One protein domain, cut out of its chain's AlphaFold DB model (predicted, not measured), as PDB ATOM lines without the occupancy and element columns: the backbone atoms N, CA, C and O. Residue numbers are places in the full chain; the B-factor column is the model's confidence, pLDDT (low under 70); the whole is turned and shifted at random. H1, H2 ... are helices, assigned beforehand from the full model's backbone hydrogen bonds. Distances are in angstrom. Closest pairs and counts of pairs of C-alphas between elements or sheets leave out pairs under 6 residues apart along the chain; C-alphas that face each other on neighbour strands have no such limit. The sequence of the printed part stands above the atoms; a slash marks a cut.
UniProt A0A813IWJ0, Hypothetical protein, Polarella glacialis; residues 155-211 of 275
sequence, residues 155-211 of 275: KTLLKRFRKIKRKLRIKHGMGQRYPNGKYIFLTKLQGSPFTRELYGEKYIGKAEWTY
ATOM      1  N   LYS A 155     150.590  99.461 150.535       96.94
ATOM      2  CA  LYS A 155     149.416  99.617 151.415       96.94
ATOM      3  C   LYS A 155     149.411  98.581 152.548       96.94
ATOM      4  O   LYS A 155     149.141  98.926 153.698       96.94
ATOM      5  N   THR A 156     149.731  97.326 152.242       96.94
ATOM      6  CA  THR A 156     149.776  96.225 153.217       96.94
ATOM      7  C   THR A 156     150.943  96.387 154.187       96.94
ATOM      8  O   THR A 156     150.752  96.285 155.401       96.94
ATOM      9  N   LEU A 157     152.130  96.726 153.675       95.69
ATOM     10  CA  LEU A 157     153.311  97.006 154.494       95.69
ATOM     11  C   LEU A 157     153.059  98.181 155.448       95.69
ATOM     12  O   LEU A 157     153.357  98.090 156.640       95.69
ATOM     13  N   LEU A 158     152.412  99.246 154.969       96.31
ATOM     14  CA  LEU A 158     152.060 100.402 155.789       96.31
ATOM     15  C   LEU A 158     151.034 100.049 156.880       96.31
ATOM     16  O   LEU A 158     151.147 100.517 158.014       96.31
ATOM     17  N   LYS A 159     150.047  99.189 156.584       97.19
ATOM     18  CA  LYS A 159     149.114  98.656 157.596       97.19
ATOM     19  C   LYS A 159     149.856  97.860 158.676       97.19
ATOM     20  O   LYS A 159     149.613  98.085 159.865       97.19
ATOM     21  N   ARG A 160     150.792  96.982 158.286       96.88
ATOM     22  CA  ARG A 160     151.636  96.217 159.225       96.88
ATOM     23  C   ARG A 160     152.459  97.156 160.108       96.88
ATOM     24  O   ARG A 160     152.423  97.027 161.331       96.88
ATOM     25  N   PHE A 161     153.096  98.160 159.510       96.88
ATOM     26  CA  PHE A 161     153.838  99.195 160.229       96.88
ATOM     27  C   PHE A 161     152.969  99.936 161.253       96.88
ATOM     28  O   PHE A 161     153.333 100.031 162.425       96.88
ATOM     29  N   ARG A 162     151.774 100.398 160.861       97.62
ATOM     30  CA  ARG A 162     150.831 101.070 161.775       97.62
ATOM     31  C   ARG A 162     150.421 100.173 162.947       97.62
ATOM     32  O   ARG A 162     150.327 100.664 164.073       97.62
ATOM     33  N   LYS A 163     150.218  98.870 162.715       97.75
ATOM     34  CA  LYS A 163     149.911  97.887 163.771       97.75
ATOM     35  C   LYS A 163     151.066  97.761 164.769       97.75
ATOM     36  O   LYS A 163     150.826  97.848 165.971       97.75
ATOM     37  N   ILE A 164     152.303  97.624 164.286       97.25
ATOM     38  CA  ILE A 164     153.507  97.549 165.135       97.25
ATOM     39  C   ILE A 164     153.678  98.850 165.930       97.25
ATOM     40  O   ILE A 164     153.829  98.816 167.149       97.25
ATOM     41  N   LYS A 165     153.548 100.004 165.269       96.88
ATOM     42  CA  LYS A 165     153.588 101.321 165.914       96.88
ATOM     43  C   LYS A 165     152.550 101.459 167.025       96.88
ATOM     44  O   LYS A 165     152.886 101.936 168.105       96.88
ATOM     45  N   ARG A 166     151.302 101.032 166.796       97.44
ATOM     46  CA  ARG A 166     150.250 101.052 167.824       97.44
ATOM     47  C   ARG A 166     150.615 100.154 169.008       97.44
ATOM     48  O   ARG A 166     150.500 100.608 170.141       97.44
ATOM     49  N   LYS A 167     151.093  98.929 168.758       97.38
ATOM     50  CA  LYS A 167     151.541  98.008 169.819       97.38
ATOM     51  C   LYS A 167     152.666  98.615 170.661       97.38
ATOM     52  O   LYS A 167     152.565  98.624 171.882       97.38
ATOM     53  N   LEU A 168     153.693  99.182 170.025       96.62
ATOM     54  CA  LEU A 168     154.804  99.826 170.732       96.62
ATOM     55  C   LEU A 168     154.362 101.070 171.506       96.62
ATOM     56  O   LEU A 168     154.828 101.293 172.619       96.62
ATOM     57  N   ARG A 169     153.435 101.862 170.953       97.19
ATOM     58  CA  ARG A 169     152.849 103.004 171.662       97.19
ATOM     59  C   ARG A 169     152.151 102.556 172.947       97.19
ATOM     60  O   ARG A 169     152.360 103.185 173.973       97.19
ATOM     61  N   ILE A 170     151.368 101.477 172.902       96.75
ATOM     62  CA  ILE A 170     150.695 100.923 174.088       96.75
ATOM     63  C   ILE A 170     151.732 100.389 175.090       96.75
ATOM     64  O   ILE A 170     151.696 100.776 176.254       96.75
ATOM     65  N   LYS A 171     152.697  99.577 174.629       96.44
ATOM     66  CA  LYS A 171     153.738  98.956 175.473       96.44
ATOM     67  C   LYS A 171     154.581  99.984 176.241       96.44
ATOM     68  O   LYS A 171     155.007  99.710 177.355       96.44
ATOM     69  N   HIS A 172     154.817 101.159 175.660       95.56
ATOM     70  CA  HIS A 172     155.657 102.212 176.242       95.56
ATOM     71  C   HIS A 172     154.851 103.423 176.745       95.56
ATOM     72  O   HIS A 172     155.280 104.564 176.585       95.56
ATOM     73  N   GLY A 173     153.660 103.199 177.312       93.12
ATOM     74  CA  GLY A 173     152.940 104.239 178.058       93.12
ATOM     75  C   GLY A 173     152.258 105.304 177.193       93.12
ATOM     76  O   GLY A 173     152.308 106.488 177.504       93.12
ATOM     77  N   MET A 174     151.656 104.910 176.068       94.06
ATOM     78  CA  MET A 174     150.777 105.718 175.199       94.06
ATOM     79  C   MET A 174     151.335 107.022 174.604       94.06
ATOM     80  O   MET A 174     150.617 107.729 173.888       94.06
ATOM     81  N   GLY A 175     152.616 107.310 174.788       92.75
ATOM     82  CA  GLY A 175     153.218 108.570 174.350       92.75
ATOM     83  C   GLY A 175     154.402 109.021 175.191       92.75
ATOM     84  O   GLY A 175     154.846 110.154 175.021       92.75
ATOM     85  N   GLN A 176     154.923 108.159 176.069       95.94
ATOM     86  CA  GLN A 176     156.089 108.476 176.873       95.94
ATOM     87  C   GLN A 176     157.273 108.877 175.983       95.94
ATOM     88  O   GLN A 176     157.537 108.292 174.918       95.94
ATOM     89  N   ARG A 177     157.968 109.921 176.424       95.75
ATOM     90  CA  ARG A 177     159.138 110.486 175.760       95.75
ATOM     91  C   ARG A 177     160.379 110.191 176.591       95.75
ATOM     92  O   ARG A 177     160.308 110.088 177.812       95.75
ATOM     93  N   TYR A 178     161.508 110.057 175.911       93.38
ATOM     94  CA  TYR A 178     162.811 110.170 176.550       93.38
ATOM     95  C   TYR A 178     163.033 111.612 177.031       93.38
ATOM     96  O   TYR A 178     162.354 112.522 176.540       93.38
ATOM     97  N   PRO A 179     164.002 111.863 177.927       93.19
ATOM     98  CA  PRO A 179     164.263 113.223 178.394       93.19
ATOM     99  C   PRO A 179     164.775 114.151 177.272       93.19
ATOM    100  O   PRO A 179     164.607 115.359 177.354       93.19
ATOM    101  N   ASN A 180     165.287 113.598 176.164       92.12
ATOM    102  CA  ASN A 180     165.609 114.340 174.934       92.12
ATOM    103  C   ASN A 180     164.372 114.751 174.094       92.12
ATOM    104  O   ASN A 180     164.506 115.253 172.978       92.12
ATOM    105  N   GLY A 181     163.154 114.463 174.567       92.19
ATOM    106  CA  GLY A 181     161.895 114.796 173.899       92.19
ATOM    107  C   GLY A 181     161.477 113.857 172.760       92.19
ATOM    108  O   GLY A 181     160.377 114.017 172.222       92.19
ATOM    109  N   LYS A 182     162.288 112.857 172.382       94.31
ATOM    110  CA  LYS A 182     161.908 111.851 171.373       94.31
ATOM    111  C   LYS A 182     160.935 110.830 171.965       94.31
ATOM    112  O   LYS A 182     161.104 110.361 173.090       94.31
ATOM    113  N   TYR A 183     159.923 110.437 171.193       95.88
ATOM    114  CA  TYR A 183     159.002 109.369 171.588       95.88
ATOM    115  C   TYR A 183     159.692 108.005 171.628       95.88
ATOM    116  O   TYR A 183     160.235 107.559 170.615       95.88
ATOM    117  N   ILE A 184     159.566 107.297 172.755       95.19
ATOM    118  CA  ILE A 184     160.217 105.996 172.982       95.19
ATOM    119  C   ILE A 184     159.839 104.990 171.889       95.19
ATOM    120  O   ILE A 184     160.701 104.349 171.288       95.19
ATOM    121  N   PHE A 185     158.544 104.890 171.578       95.94
ATOM    122  CA  PHE A 185     158.041 103.930 170.596       95.94
ATOM    123  C   PHE A 185     158.497 104.234 169.158       95.94
ATOM    124  O   PHE A 185     158.626 103.304 168.366       95.94
ATOM    125  N   LEU A 186     158.749 105.505 168.811       95.94
ATOM    126  CA  LEU A 186     159.284 105.875 167.494       95.94
ATOM    127  C   LEU A 186     160.781 105.589 167.407       95.94
ATOM    128  O   LEU A 186     161.235 105.083 166.388       95.94
ATOM    129  N   THR A 187     161.538 105.830 168.480       94.88
ATOM    130  CA  THR A 187     162.968 105.485 168.533       94.88
ATOM    131  C   THR A 187     163.186 103.978 168.390       94.88
ATOM    132  O   THR A 187     164.103 103.548 167.701       94.88
ATOM    133  N   LYS A 188     162.303 103.145 168.956       94.19
ATOM    134  CA  LYS A 188     162.334 101.687 168.733       94.19
ATOM    135  C   LYS A 188     162.004 101.281 167.288       94.19
ATOM    136  O   LYS A 188     162.374 100.190 166.875       94.19
ATOM    137  N   LEU A 189     161.361 102.158 166.514       94.81
ATOM    138  CA  LEU A 189     161.034 101.969 165.094       94.81
ATOM    139  C   LEU A 189     162.037 102.625 164.131       94.81
ATOM    140  O   LEU A 189     161.752 102.706 162.934       94.81
ATOM    141  N   GLN A 190     163.198 103.073 164.615       91.62
ATOM    142  CA  GLN A 190     164.214 103.765 163.807       91.62
ATOM    143  C   GLN A 190     164.720 102.958 162.596       91.62
ATOM    144  O   GLN A 190     165.166 103.547 161.619       91.62
ATOM    145  N   GLY A 191     164.627 101.622 162.637       88.38
ATOM    146  CA  GLY A 191     165.025 100.746 161.528       88.38
ATOM    147  C   GLY A 191     163.971 100.590 160.427       88.38
ATOM    148  O   GLY A 191     164.269 100.041 159.372       88.38
ATOM    149  N   SER A 192     162.734 101.049 160.644       92.62
ATOM    150  CA  SER A 192     161.687 100.923 159.630       92.62
ATOM    151  C   SER A 192     161.780 102.053 158.596       92.62
ATOM    152  O   SER A 192     161.772 103.225 158.989       92.62
ATOM    153  N   PRO A 193     161.751 101.748 157.283       92.81
ATOM    154  CA  PRO A 193     161.791 102.771 156.234       92.81
ATOM    155  C   PRO A 193     160.635 103.779 156.319       92.81
ATOM    156  O   PRO A 193     160.815 104.967 156.065       92.81
ATOM    157  N   PHE A 194     159.452 103.341 156.770       95.31
ATOM    158  CA  PHE A 194     158.296 104.229 156.929       95.31
ATOM    159  C   PHE A 194     158.468 105.268 158.035       95.31
ATOM    160  O   PHE A 194     157.835 106.322 157.985       95.31
ATOM    161  N   THR A 195     159.301 104.997 159.042       94.62
ATOM    162  CA  THR A 195     159.580 105.985 160.088       94.62
ATOM    163  C   THR A 195     160.313 107.185 159.494       94.62
ATOM    164  O   THR A 195     159.957 108.317 159.813       94.62
ATOM    165  N   ARG A 196     161.261 106.939 158.575       92.44
ATOM    166  CA  ARG A 196     161.975 107.983 157.827       92.44
ATOM    167  C   ARG A 196     161.030 108.795 156.944       92.44
ATOM    168  O   ARG A 196     161.073 110.016 157.002       92.44
ATOM    169  N   GLU A 197     160.161 108.133 156.178       92.38
ATOM    170  CA  GLU A 197     159.205 108.816 155.289       92.38
ATOM    171  C   GLU A 197     158.215 109.710 156.058       92.38
ATOM    172  O   GLU A 197     157.926 110.820 155.630       92.38
ATOM    173  N   LEU A 198     157.681 109.237 157.191       95.44
ATOM    174  CA  LEU A 198     156.586 109.919 157.898       95.44
ATOM    175  C   LEU A 198     157.040 110.924 158.961       95.44
ATOM    176  O   LEU A 198     156.314 111.873 159.245       95.44
ATOM    177  N   TYR A 199     158.180 110.680 159.610       93.88
ATOM    178  CA  TYR A 199     158.663 111.485 160.743       93.88
ATOM    179  C   TYR A 199     159.985 112.202 160.452       93.88
ATOM    180  O   TYR A 199     160.517 112.875 161.340       93.88
ATOM    181  N   GLY A 200     160.507 112.056 159.233       92.44
ATOM    182  CA  GLY A 200     161.764 112.645 158.797       92.44
ATOM    183  C   GLY A 200     162.986 112.035 159.481       92.44
ATOM    184  O   GLY A 200     162.942 110.969 160.103       92.44
ATOM    185  N   GLU A 201     164.105 112.750 159.388       91.69
ATOM    186  CA  GLU A 201     165.404 112.265 159.868       91.69
ATOM    187  C   GLU A 201     165.581 112.363 161.387       91.69
ATOM    188  O   GLU A 201     166.467 111.734 161.959       91.69
ATOM    189  N   LYS A 202     164.663 113.047 162.082       92.12
ATOM    190  CA  LYS A 202     164.690 113.224 163.543       92.12
ATOM    191  C   LYS A 202     164.756 111.902 164.315       92.12
ATOM    192  O   LYS A 202     165.320 111.853 165.411       92.12
ATOM    193  N   TYR A 203     164.148 110.844 163.785       90.81
ATOM    194  CA  TYR A 203     164.081 109.526 164.427       90.81
ATOM    195  C   TYR A 203     164.997 108.488 163.781       90.81
ATOM    196  O   TYR A 203     164.916 107.312 164.129       90.81
ATOM    197  N   ILE A 204     165.860 108.911 162.859       89.75
ATOM    198  CA  ILE A 204     166.856 108.047 162.238       89.75
ATOM    199  C   ILE A 204     168.117 108.074 163.096       89.75
ATOM    200  O   ILE A 204     168.591 109.136 163.493       89.75
ATOM    201  N   GLY A 205     168.661 106.889 163.365       88.12
ATOM    202  CA  GLY A 205     169.896 106.732 164.122       88.12
ATOM    203  C   GLY A 205     169.735 106.877 165.636       88.12
ATOM    204  O   GLY A 205     168.691 107.261 166.174       88.12
ATOM    205  N   LYS A 206     170.819 106.544 166.338       87.69
ATOM    206  CA  LYS A 206     170.892 106.646 167.793       87.69
ATOM    207  C   LYS A 206     170.853 108.123 168.188       87.69
ATOM    208  O   LYS A 206     171.546 108.945 167.597       87.69
ATOM    209  N   ALA A 207     170.029 108.466 169.176       88.31
ATOM    210  CA  ALA A 207     170.077 109.800 169.761       88.31
ATOM    211  C   ALA A 207     171.454 110.040 170.396       88.31
ATOM    212  O   ALA A 207     172.042 109.102 170.933       88.31
ATOM    213  N   GLU A 208     171.916 111.289 170.363       89.31
ATOM    214  CA  GLU A 208     173.166 111.716 171.002       89.31
ATOM    215  C   GLU A 208     173.228 111.254 172.462       89.31
ATOM    216  O   GLU A 208     174.197 110.638 172.898       89.31
ATOM    217  N   TRP A 209     172.121 111.432 173.184       88.44
ATOM    218  CA  TRP A 209     171.936 110.904 174.524       88.44
ATOM    219  C   TRP A 209     170.500 110.398 174.723       88.44
ATOM    220  O   TRP A 209     169.518 110.994 174.265       88.44
ATOM    221  N   THR A 210     170.376 109.246 175.387       86.94
ATOM    222  CA  THR A 210     169.083 108.604 175.705       86.94
ATOM    223  C   THR A 210     168.653 108.883 177.143       86.94
ATOM    224  O   THR A 210     167.461 109.006 177.417       86.94
ATOM    225  N   TYR A 211     169.623 108.973 178.052       88.19
ATOM    226  CA  TYR A 211     169.429 109.258 179.472       88.19
ATOM    227  C   TYR A 211     170.052 110.606 179.795       88.19
ATOM    228  O   TYR A 211     171.064 110.972 179.198       88.19
TER     229      TYR A 211
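AT A GLANCE: This is residues 155 to 211 of the 275 residues of the protein "Hypothetical protein" of Polarella glacialis (UniProt A0A813IWJ0). One long helix, H1, makes one side of a small, only just flat model, and the rest of the printed part folds back beside it. Short H2 sits in the middle and packs on H1, H3 lies near the first part of H1 at a steep angle to it, and the closing stretch, residues 204 to 211, runs on the side away from H1. The printed part has 57 residues with three named helices, in the order H1, H2, H3, and no named strand. Its class is all helix, though under half of the residues, 28 of 57, are in named elements. The whole is compact, with a radius of gyration of the C-alphas of 11.2 A and spans of 35 by 23 by 13 A.

HOW THE PARTS SIT: H1, residues 155 to 171, touches H2, residues 184 to 187, with its residues 165 to 169 alone. The closest C-alphas of the two are those of Leu 168 and Phe 185, 5.2 A apart. H3, residues 193 to 199, is close to H1 but not clearly touching: their closest C-alphas, those of Leu 158 and Phe 194, are 7.4 A apart. H1 and H3 run the same way at a steep tilt of 67 degrees, only just short of about perpendicular. H2 and H3 are close but not clearly touching, with the C-alphas of Leu 186 and Thr 195 the closest at 7.4 A. In H1 and H3 every O i to N i+4 pair is within hydrogen-bond range; H2 is too short for such a pair, and its one O i to N i+3 pair is within range.

IN THESE COORDINATES: H1 begins at C-alpha 155, (149.416, 99.617, 151.415), and measures 24.5 A to C-alpha 171, (153.738, 98.956, 175.473). H2 has four residues. H3 measures 10.3 A and ends at C-alpha 199, (158.663, 111.485, 160.743).

THE WHOLE: The two C-alphas farthest apart, those of Lys 155 and Tyr 211, are 35.8 A apart. The link from H1 to H2 is long, with 12 residues, and that from H2 to H3 is tight, with 5. Residues 200 to 211 hold no named element. The printed part has no cut, its mean pLDDT is 93.9, and no printed residue is under 70.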